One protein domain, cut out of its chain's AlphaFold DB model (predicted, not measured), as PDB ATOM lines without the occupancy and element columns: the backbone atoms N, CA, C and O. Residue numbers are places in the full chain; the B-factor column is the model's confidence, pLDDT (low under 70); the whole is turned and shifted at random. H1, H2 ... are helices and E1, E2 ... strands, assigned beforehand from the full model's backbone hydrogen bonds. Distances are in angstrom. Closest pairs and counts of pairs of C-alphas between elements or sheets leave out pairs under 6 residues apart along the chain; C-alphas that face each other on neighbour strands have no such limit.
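What this domain is: This is residues 15 to 90 of the 114 residues of an uncharacterized protein of Synechococcus sp. SB0678_bin_12 (UniProt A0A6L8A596). Four helices packed crosswise, H1 to H4, make a small body, and a small two-strand hairpin, E1 and E2, reaches out beyond the first residues of H1 and makes one end of the long axis. The printed part has 76 residues, in the order E1, E2, H1, H2, H3, H4, with the two strands antiparallel. It is mostly helix and compact, with a radius of gyration of the C-alphas of 13.2 A, yet elongated in outline, 45 by 24 by 23 A.

How they stand to each other: E1, residues 16 to 18, and E2, residues 24 to 26, form an antiparallel hairpin, with N 17 and O 25 within hydrogen-bond range at 2.8 A. H1, residues 28 to 40, touches H2, residues 44 to 56, opposite ways at a steep tilt of 54 degrees; residues 35 to 40 and 45 to 50 alone take part, and the closest C-alphas, of Ala 39 and Ala 47, are 4.1 A apart. H2, with residues 51 to 55 alone, touches residues 61 to 64 of H3, residues 61 to 72; the closest C-alphas are those of Val 51 and Ile 64, 7.0 A. H4, residues 76 to 90, touches H1 at a steep tilt of 54 degrees, closest at the C-alphas of Ala 28 and Ala 87, 4.9 A. E1 and E2 are apart from H2, H3 and H4. In the four helices every O i to N i+4 pair is within hydrogen-bond range.

Where its parts are: E1 begins at C-alpha 16 (-51.398, 28.123, 1.919) and measures 6.7 A; E2 measures 6.5 A. H1 spans 18.2 A, H2 18.5 A, H3 16.8 A and H4 20.9 A, ending at C-alpha 90 (-50.283, 41.305, 10.178).

The domain as a whole: The C-alphas farthest apart, of Ser 20 and Leu 62, are 45.2 A apart. The printed part has no cut, its five links are tight, and no printed residue is under 70 in pLDDT.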
ATOM      1  N   ALA A  15     -48.001  28.576   5.333       89.31
ATOM      2  CA  ALA A  15     -49.014  27.637   4.874       89.31
ATOM      3  C   ALA A  15     -50.030  28.346   3.975       89.31
ATOM      4  O   ALA A  15     -50.510  29.438   4.296       89.31
ATOM      5  N   VAL A  16     -50.345  27.707   2.847       87.88
ATOM      6  CA  VAL A  16     -51.398  28.123   1.919       87.88
ATOM      7  C   VAL A  16     -52.287  26.917   1.655       87.88
ATOM      8  O   VAL A  16     -51.803  25.875   1.215       87.88
ATOM      9  N   GLU A  17     -53.577  27.065   1.910       88.12
ATOM     10  CA  GLU A  17     -54.594  26.046   1.680       88.12
ATOM     11  C   GLU A  17     -55.543  26.518   0.582       88.12
ATOM     12  O   GLU A  17     -56.093  27.616   0.648       88.12
ATOM     13  N   THR A  18     -55.753  25.689  -0.438       89.69
ATOM     14  CA  THR A  18     -56.761  25.945  -1.472       89.69
ATOM     15  C   THR A  18     -57.975  25.067  -1.208       89.69
ATOM     16  O   THR A  18     -57.867  23.840  -1.174       89.69
ATOM     17  N   ARG A  19     -59.138  25.689  -1.025       86.06
ATOM     18  CA  ARG A  19     -60.417  24.995  -0.895       86.06
ATOM     19  C   ARG A  19     -60.944  24.543  -2.256       86.06
ATOM     20  O   ARG A  19     -60.572  25.053  -3.310       86.06
ATOM     21  N   SER A  20     -61.846  23.567  -2.224       85.50
ATOM     22  CA  SER A  20     -62.494  22.973  -3.401       85.50
ATOM     23  C   SER A  20     -63.383  23.944  -4.189       85.50
ATOM     24  O   SER A  20     -63.694  23.672  -5.346       85.50
ATOM     25  N   ASP A  21     -63.763  25.073  -3.594       87.06
ATOM     26  CA  ASP A  21     -64.455  26.198  -4.237       87.06
ATOM     27  C   ASP A  21     -63.497  27.186  -4.939       87.06
ATOM     28  O   ASP A  21     -63.943  28.166  -5.535       87.06
ATOM     29  N   GLY A  22     -62.185  26.931  -4.890       85.31
ATOM     30  CA  GLY A  22     -61.148  27.775  -5.482       85.31
ATOM     31  C   GLY A  22     -60.663  28.914  -4.582       85.31
ATOM     32  O   GLY A  22     -59.801  29.682  -5.011       85.31
ATOM     33  N   GLN A  23     -61.167  29.039  -3.349       82.38
ATOM     34  CA  GLN A  23     -60.662  30.027  -2.393       82.38
ATOM     35  C   GLN A  23     -59.286  29.615  -1.852       82.38
ATOM     36  O   GLN A  23     -59.053  28.447  -1.546       82.38
ATOM     37  N   CYS A  24     -58.379  30.583  -1.697       85.12
ATOM     38  CA  CYS A  24     -57.065  30.373  -1.089       85.12
ATOM     39  C   CYS A  24     -56.998  31.056   0.277       85.12
ATOM     40  O   CYS A  24     -57.214  32.262   0.377       85.12
ATOM     41  N   PHE A  25     -56.625  30.292   1.295       85.81
ATOM     42  CA  PHE A  25     -56.349  30.768   2.643       85.81
ATOM     43  C   PHE A  25     -54.846  30.728   2.852       85.81
ATOM     44  O   PHE A  25     -54.204  29.712   2.597       85.81
ATOM     45  N   ALA A  26     -54.272  31.842   3.280       90.44
ATOM     46  CA  ALA A  26     -52.854  31.944   3.573       90.44
ATOM     47  C   ALA A  26     -52.704  32.433   5.005       90.44
ATOM     48  O   ALA A  26     -53.362  33.396   5.395       90.44
ATOM     49  N   ASN A  27     -51.838  31.788   5.778       91.31
ATOM     50  CA  ASN A  27     -51.514  32.300   7.102       91.31
ATOM     51  C   ASN A  27     -50.598  33.536   7.014       91.31
ATOM     52  O   ASN A  27     -50.004  33.823   5.967       91.31
ATOM     53  N   ALA A  28     -50.451  34.258   8.128       92.44
ATOM     54  CA  ALA A  28     -49.661  35.489   8.185       92.44
ATOM     55  C   ALA A  28     -48.221  35.305   7.667       92.44
ATOM     56  O   ALA A  28     -47.718  36.149   6.925       92.44
ATOM     57  N   PHE A  29     -47.583  34.164   7.960       93.38
ATOM     58  CA  PHE A  29     -46.245  33.841   7.455       93.38
ATOM     59  C   PHE A  29     -46.193  33.715   5.930       93.38
ATOM     60  O   PHE A  29     -45.268  34.246   5.317       93.38
ATOM     61  N   ALA A  30     -47.171  33.060   5.301       92.62
ATOM     62  CA  ALA A  30     -47.223  32.942   3.846       92.62
ATOM     63  C   ALA A  30     -47.426  34.308   3.167       92.62
ATOM     64  O   ALA A  30     -46.773  34.618   2.163       92.62
ATOM     65  N   VAL A  31     -48.277  35.164   3.742       91.94
ATOM     66  CA  VAL A  31     -48.494  36.532   3.245       91.94
ATOM     67  C   VAL A  31     -47.232  37.384   3.418       91.94
ATOM     68  O   VAL A  31     -46.809  38.065   2.476       91.94
ATOM     69  N   ALA A  32     -46.601  37.330   4.591       93.62
ATOM     70  CA  ALA A  32     -45.371  38.051   4.894       93.62
ATOM     71  C   ALA A  32     -44.212  37.617   3.987       93.62
ATOM     72  O   ALA A  32     -43.539  38.466   3.398       93.62
ATOM     73  N   GLU A  33     -44.021  36.309   3.801       93.62
ATOM     74  CA  GLU A  33     -43.026  35.752   2.885       93.62
ATOM     75  C   GLU A  33     -43.209  36.300   1.469       93.62
ATOM     76  O   GLU A  33     -42.249  36.778   0.853       93.62
ATOM     77  N   HIS A  34     -44.440  36.270   0.955       92.25
ATOM     78  CA  HIS A  34     -44.743  36.782  -0.374       92.25
ATOM     79  C   HIS A  34     -44.397  38.274  -0.499       92.25
ATOM     80  O   HIS A  34     -43.695  38.671  -1.436       92.25
ATOM     81  N   ARG A  35     -44.822  39.096   0.471       92.19
ATOM     82  CA  ARG A  35     -44.547  40.544   0.493       92.19
ATOM     83  C   ARG A  35     -43.049  40.844   0.554       92.19
ATOM     84  O   ARG A  35     -42.565  41.667  -0.225       92.19
ATOM     85  N   VAL A  36     -42.300  40.157   1.419       93.69
ATOM     86  CA  VAL A  36     -40.846  40.344   1.560       93.69
ATOM     87  C   VAL A  36     -40.106  39.889   0.303       93.69
ATOM     88  O   VAL A  36     -39.236  40.608  -0.193       93.69
ATOM     89  N   ASN A  37     -40.466  38.741  -0.272       91.75
ATOM     90  CA  ASN A  37     -39.852  38.271  -1.514       91.75
ATOM     91  C   ASN A  37     -40.103  39.256  -2.670       91.75
ATOM     92  O   ASN A  37     -39.168  39.560  -3.414       91.75
ATOM     93  N   LEU A  38     -41.312  39.823  -2.784       91.56
ATOM     94  CA  LEU A  38     -41.606  40.887  -3.752       91.56
ATOM     95  C   LEU A  38     -40.796  42.160  -3.483       91.56
ATOM     96  O   LEU A  38     -40.219  42.723  -4.414       91.56
ATOM     97  N   ALA A  39     -40.692  42.595  -2.230       91.88
ATOM     98  CA  ALA A  39     -39.896  43.759  -1.835       91.88
ATOM     99  C   ALA A  39     -38.406  43.620  -2.203       91.88
ATOM    100  O   ALA A  39     -37.739  44.600  -2.550       91.88
ATOM    101  N   LEU A  40     -37.882  42.394  -2.191       91.25
ATOM    102  CA  LEU A  40     -36.495  42.105  -2.550       91.25
ATOM    103  C   LEU A  40     -36.226  42.079  -4.061       91.25
ATOM    104  O   LEU A  40     -35.063  42.171  -4.452       91.25
ATOM    105  N   THR A  41     -37.258  42.051  -4.912       88.19
ATOM    106  CA  THR A  41     -37.098  42.140  -6.382       88.19
ATOM    107  C   THR A  41     -36.610  43.509  -6.867       88.19
ATOM    108  O   THR A  41     -36.189  43.638  -8.014       88.19
ATOM    109  N   GLY A  42     -36.652  44.532  -6.006       79.25
ATOM    110  CA  GLY A  42     -36.324  45.916  -6.359       79.25
ATOM    111  C   GLY A  42     -37.538  46.769  -6.741       79.25
ATOM    112  O   GLY A  42     -37.376  47.950  -7.034       79.25
ATOM    113  N   ALA A  43     -38.753  46.212  -6.699       85.81
ATOM    114  CA  ALA A  43     -39.980  46.979  -6.879       85.81
ATOM    115  C   ALA A  43     -40.208  47.953  -5.703       85.81
ATOM    116  O   ALA A  43     -40.281  47.537  -4.543       85.81
ATOM    117  N   LEU A  44     -40.352  49.249  -6.008       86.00
ATOM    118  CA  LEU A  44     -40.447  50.312  -4.998       86.00
ATOM    119  C   LEU A  44     -41.680  50.168  -4.095       86.00
ATOM    120  O   LEU A  44     -41.551  50.249  -2.880       86.00
ATOM    121  N   LEU A  45     -42.864  49.942  -4.674       88.69
ATOM    122  CA  LEU A  45     -44.116  49.869  -3.910       88.69
ATOM    123  C   LEU A  45     -44.129  48.706  -2.896       88.69
ATOM    124  O   LEU A  45     -44.365  48.967  -1.717       88.69
ATOM    125  N   PRO A  46     -43.799  47.453  -3.275       88.12
ATOM    126  CA  PRO A  46     -43.657  46.366  -2.305       88.12
ATOM    127  C   PRO A  46     -42.628  46.659  -1.209       88.12
ATOM    128  O   PRO A  46     -42.881  46.383  -0.036       88.12
ATOM    129  N   ALA A  47     -41.486  47.256  -1.570       89.12
ATOM    130  CA  ALA A  47     -40.463  47.623  -0.599       89.12
ATOM    131  C   ALA A  47     -40.958  48.676   0.402       89.12
ATOM    132  O   ALA A  47     -40.706  48.532   1.595       89.12
ATOM    133  N   LEU A  48     -41.700  49.691  -0.050       91.56
ATOM    134  CA  LEU A  48     -42.274  50.711   0.831       91.56
ATOM    135  C   LEU A  48     -43.242  50.115   1.857       91.56
ATOM    136  O   LEU A  48     -43.186  50.505   3.022       91.56
ATOM    137  N   ASN A  49     -44.074  49.150   1.458       89.62
ATOM    138  CA  ASN A  49     -45.013  48.495   2.372       89.62
ATOM    139  C   ASN A  49     -44.277  47.740   3.487       89.62
ATOM    140  O   ASN A  49     -44.573  47.942   4.662       89.62
ATOM    141  N   VAL A  50     -43.268  46.938   3.136       92.50
ATOM    142  CA  VAL A  50     -42.452  46.212   4.125       92.50
ATOM    143  C   VAL A  50     -41.672  47.184   5.017       92.50
ATOM    144  O   VAL A  50     -41.638  47.015   6.231       92.50
ATOM    145  N   VAL A  51     -41.096  48.252   4.454       93.31
ATOM    146  CA  VAL A  51     -40.397  49.285   5.241       93.31
ATOM    147  C   VAL A  51     -41.342  49.972   6.228       93.31
ATOM    148  O   VAL A  51     -40.933  50.231   7.358       93.31
ATOM    149  N   LYS A  52     -42.586  50.275   5.836       93.25
ATOM    150  CA  LYS A  52     -43.578  50.889   6.730       93.25
ATOM    151  C   LYS A  52     -43.850  49.989   7.938       93.25
ATOM    152  O   LYS A  52     -43.739  50.475   9.061       93.25
ATOM    153  N   ILE A  53     -44.099  48.704   7.693       91.88
ATOM    154  CA  ILE A  53     -44.350  47.702   8.738       91.88
ATOM    155  C   ILE A  53     -43.148  47.591   9.684       91.88
ATOM    156  O   ILE A  53     -43.283  47.773  10.890       91.88
ATOM    157  N   LEU A  54     -41.937  47.422   9.145       92.19
ATOM    158  CA  LEU A  54     -40.720  47.318   9.961       92.19
ATOM    159  C   LEU A  54     -40.430  48.586  10.784       92.19
ATOM    160  O   LEU A  54     -39.816  48.521  11.846       92.19
ATOM    161  N   ARG A  55     -40.852  49.765  10.317       92.00
ATOM    162  CA  ARG A  55     -40.747  50.992  11.121       92.00
ATOM    163  C   ARG A  55     -41.752  51.019  12.268       92.00
ATOM    164  O   ARG A  55     -41.415  51.562  13.316       92.00
ATOM    165  N   GLN A  56     -42.951  50.471  12.074       89.81
ATOM    166  CA  GLN A  56     -43.971  50.378  13.124       89.81
ATOM    167  C   GLN A  56     -43.523  49.440  14.250       89.81
ATOM    168  O   GLN A  56     -43.751  49.756  15.411       89.81
ATOM    169  N   THR A  57     -42.766  48.385  13.932       85.19
ATOM    170  CA  THR A  57     -42.160  47.485  14.931       85.19
ATOM    171  C   THR A  57     -40.924  48.072  15.635       85.19
ATOM    172  O   THR A  57     -40.290  47.407  16.452       85.19
ATOM    173  N   GLY A  58     -40.562  49.331  15.353       86.00
ATOM    174  CA  GLY A  58     -39.519  50.068  16.074       86.00
ATOM    175  C   GLY A  58     -38.117  50.000  15.463       86.00
ATOM    176  O   GLY A  58     -37.171  50.539  16.046       86.00
ATOM    177  N   PHE A  59     -37.936  49.400  14.280       89.06
ATOM    178  CA  PHE A  59     -36.617  49.380  13.646       89.06
ATOM    179  C   PHE A  59     -36.180  50.769  13.167       89.06
ATOM    180  O   PHE A  59     -36.886  51.486  12.451       89.06
ATOM    181  N   ALA A  60     -34.934  51.121  13.491       91.50
ATOM    182  CA  ALA A  60     -34.288  52.307  12.949       91.50
ATOM    183  C   ALA A  60     -34.088  52.181  11.430       91.50
ATOM    184  O   ALA A  60     -33.725  51.121  10.915       91.50
ATOM    185  N   ARG A  61     -34.236  53.299  10.707       91.12
ATOM    186  CA  ARG A  61     -34.125  53.352   9.235       91.12
ATOM    187  C   ARG A  61     -32.849  52.694   8.696       91.12
ATOM    188  O   ARG A  61     -32.926  51.944   7.728       91.12
ATOM    189  N   LEU A  62     -31.697  52.971   9.309       93.31
ATOM    190  CA  LEU A  62     -30.408  52.409   8.882       93.31
ATOM    191  C   LEU A  62     -30.363  50.885   9.044       93.31
ATOM    192  O   LEU A  62     -29.825  50.192   8.187       93.31
ATOM    193  N   HIS A  63     -30.983  50.356  10.102       93.75
ATOM    194  CA  HIS A  63     -31.051  48.916  10.329       93.75
ATOM    195  C   HIS A  63     -31.944  48.238   9.282       93.75
ATOM    196  O   HIS A  63     -31.552  47.224   8.713       93.75
ATOM    197  N   ILE A  64     -33.095  48.834   8.947       94.12
ATOM    198  CA  ILE A  64     -33.963  48.329   7.872       94.12
ATOM    199  C   ILE A  64     -33.204  48.293   6.543       94.12
ATOM    200  O   ILE A  64     -33.241  47.287   5.839       94.12
ATOM    201  N   GLN A  65     -32.479  49.365   6.215       93.75
ATOM    202  CA  GLN A  65     -31.674  49.418   4.996       93.75
ATOM    203  C   GLN A  65     -30.631  48.291   4.958       93.75
ATOM    204  O   GLN A  65     -30.571  47.566   3.964       93.75
ATOM    205  N   SER A  66     -29.883  48.098   6.049       94.75
ATOM    206  CA  SER A  66     -28.901  47.014   6.168       94.75
ATOM    207  C   SER A  66     -29.549  45.636   6.005       94.75
ATOM    208  O   SER A  66     -29.029  44.811   5.263       94.75
ATOM    209  N   MET A  67     -30.720  45.390   6.608       94.88
ATOM    210  CA  MET A  67     -31.435  44.114   6.446       94.88
ATOM    211  C   MET A  67     -31.837  43.848   4.989       94.88
ATOM    212  O   MET A  67     -31.717  42.719   4.511       94.88
ATOM    213  N   PHE A  68     -32.288  44.874   4.264       94.50
ATOM    214  CA  PHE A  68     -32.605  44.754   2.839       94.50
ATOM    215  C   PHE A  68     -31.363  44.468   1.988       94.50
ATOM    216  O   PHE A  68     -31.431  43.664   1.057       94.50
ATOM    217  N   GLU A  69     -30.243  45.129   2.277       94.06
ATOM    218  CA  GLU A  69     -28.968  44.894   1.593       94.06
ATOM    219  C   GLU A  69     -28.476  43.462   1.834       94.06
ATOM    220  O   GLU A  69     -28.258  42.725   0.868       94.06
ATOM    221  N   ASP A  70     -28.435  43.024   3.092       94.50
ATOM    222  CA  ASP A  70     -28.047  41.667   3.485       94.50
ATOM    223  C   ASP A  70     -28.942  40.609   2.819       94.50
ATOM    224  O   ASP A  70     -28.462  39.629   2.240       94.50
ATOM    225  N   ALA A  71     -30.263  40.803   2.843       93.12
ATOM    226  CA  ALA A  71     -31.211  39.852   2.266       93.12
ATOM    227  C   ALA A  71     -31.107  39.745   0.734       93.12
ATOM    228  O   ALA A  71     -31.346  38.663   0.177       93.12
ATOM    229  N   ARG A  72     -30.735  40.834   0.042       90.81
ATOM    230  CA  ARG A  72     -30.430  40.821  -1.403       90.81
ATOM    231  C   ARG A  72     -29.108  40.122  -1.709       90.81
ATOM    232  O   ARG A  72     -28.988  39.513  -2.769       90.81
ATOM    233  N   GLN A  73     -28.149  40.168  -0.786       91.56
ATOM    234  CA  GLN A  73     -26.884  39.431  -0.879       91.56
ATOM    235  C   GLN A  73     -27.032  37.932  -0.558       91.56
ATOM    236  O   GLN A  73     -26.070  37.180  -0.679       91.56
ATOM    237  N   GLY A  74     -28.237  37.479  -0.196       88.50
ATOM    238  CA  GLY A  74     -28.522  36.073   0.094       88.50
ATOM    239  C   GLY A  74     -28.464  35.716   1.579       88.50
ATOM    240  O   GLY A  74     -28.514  34.537   1.916       88.50
ATOM    241  N   ASN A  75     -28.405  36.699   2.483       91.62
ATOM    242  CA  ASN A  75     -28.484  36.437   3.917       91.62
ATOM    243  C   ASN A  75     -29.905  35.987   4.307       91.62
ATOM    244  O   ASN A  75     -30.837  36.792   4.417       91.62
ATOM    245  N   HIS A  76     -30.062  34.684   4.539       89.88
ATOM    246  CA  HIS A  76     -31.338  34.088   4.928       89.88
ATOM    247  C   HIS A  76     -31.833  34.569   6.298       89.88
ATOM    248  O   HIS A  76     -33.038  34.722   6.463       89.88
ATOM    249  N   HIS A  77     -30.947  34.892   7.247       91.50
ATOM    250  CA  HIS A  77     -31.345  35.405   8.564       91.50
ATOM    251  C   HIS A  77     -31.923  36.820   8.501       91.50
ATOM    252  O   HIS A  77     -32.859  37.139   9.231       91.50
ATOM    253  N   ALA A  78     -31.382  37.683   7.636       93.50
ATOM    254  CA  ALA A  78     -31.955  39.010   7.412       93.50
ATOM    255  C   ALA A  78     -33.359  38.899   6.803       93.50
ATOM    256  O   ALA A  78     -34.287  39.581   7.235       93.50
ATOM    257  N   ARG A  79     -33.531  37.984   5.842       93.69
ATOM    258  CA  ARG A  79     -34.835  37.729   5.226       93.69
ATOM    259  C   ARG A  79     -35.846  37.129   6.202       93.69
ATOM    260  O   ARG A  79     -36.970  37.610   6.236       93.69
ATOM    261  N   LEU A  80     -35.437  36.136   6.990       92.88
ATOM    262  CA  LEU A  80     -36.244  35.522   8.048       92.88
ATOM    263  C   LEU A  80     -36.797  36.565   9.009       92.88
ATOM    264  O   LEU A  80     -38.008  36.669   9.147       92.88
ATOM    265  N   ARG A  81     -35.923  37.411   9.567       93.12
ATOM    266  CA  ARG A  81     -36.347  38.470  10.489       93.12
ATOM    267  C   ARG A  81     -37.376  39.397   9.857       93.12
ATOM    268  O   ARG A  81     -38.395  39.682  10.467       93.12
ATOM    269  N   MET A  82     -37.151  39.844   8.618       94.88
ATOM    270  CA  MET A  82     -38.141  40.683   7.936       94.88
ATOM    271  C   MET A  82     -39.495  39.979   7.773       94.88
ATOM    272  O   MET A  82     -40.519  40.646   7.884       94.88
ATOM    273  N   ILE A  83     -39.509  38.668   7.510       94.88
ATOM    274  CA  ILE A  83     -40.743  37.879   7.395       94.88
ATOM    275  C   ILE A  83     -41.439  37.777   8.750       94.88
ATOM    276  O   ILE A  83     -42.626  38.070   8.810       94.88
ATOM    277  N   GLU A  84     -40.717  37.430   9.815       93.00
ATOM    278  CA  GLU A  84     -41.260  37.292  11.173       93.00
ATOM    279  C   GLU A  84     -41.908  38.599  11.647       93.00
ATOM    280  O   GLU A  84     -43.103  38.621  11.912       93.00
ATOM    281  N   PHE A  85     -41.187  39.726  11.590       93.94
ATOM    282  CA  PHE A  85     -41.755  41.024  11.989       93.94
ATOM    283  C   PHE A  85     -42.920  41.476  11.107       93.94
ATOM    284  O   PHE A  85     -43.809  42.187  11.569       93.94
ATOM    285  N   THR A  86     -42.912  41.106   9.823       93.81
ATOM    286  CA  THR A  86     -44.040  41.414   8.937       93.81
ATOM    287  C   THR A  86     -45.245  40.533   9.260       93.81
ATOM    288  O   THR A  86     -46.368  41.015   9.171       93.81
ATOM    289  N   ALA A  87     -45.035  39.266   9.623       92.81
ATOM    290  CA  ALA A  87     -46.099  38.347  10.011       92.81
ATOM    291  C   ALA A  87     -46.736  38.767  11.341       92.81
ATOM    292  O   ALA A  87     -47.960  38.837  11.408       92.81
ATOM    293  N   ASP A  88     -45.930  39.125  12.342       90.94
ATOM    294  CA  ASP A  88     -46.416  39.592  13.647       90.94
ATOM    295  C   ASP A  88     -47.314  40.827  13.492       90.94
ATOM    296  O   ASP A  88     -48.440  40.850  13.985       90.94
ATOM    297  N   ALA A  89     -46.875  41.814  12.704       89.56
ATOM    298  CA  ALA A  89     -47.663  43.016  12.443       89.56
ATOM    299  C   ALA A  89     -48.988  42.734  11.707       89.56
ATOM    300  O   ALA A  89     -49.959  43.456  11.910       89.56
ATOM    301  N   LEU A  90     -49.042  41.699  10.857       87.31
ATOM    302  CA  LEU A  90     -50.283  41.305  10.178       87.31
ATOM    303  C   LEU A  90     -51.292  40.679  11.143       87.31
ATOM    304  O   LEU A  90     -52.485  40.924  11.007       87.31
TER     305      LEU A  90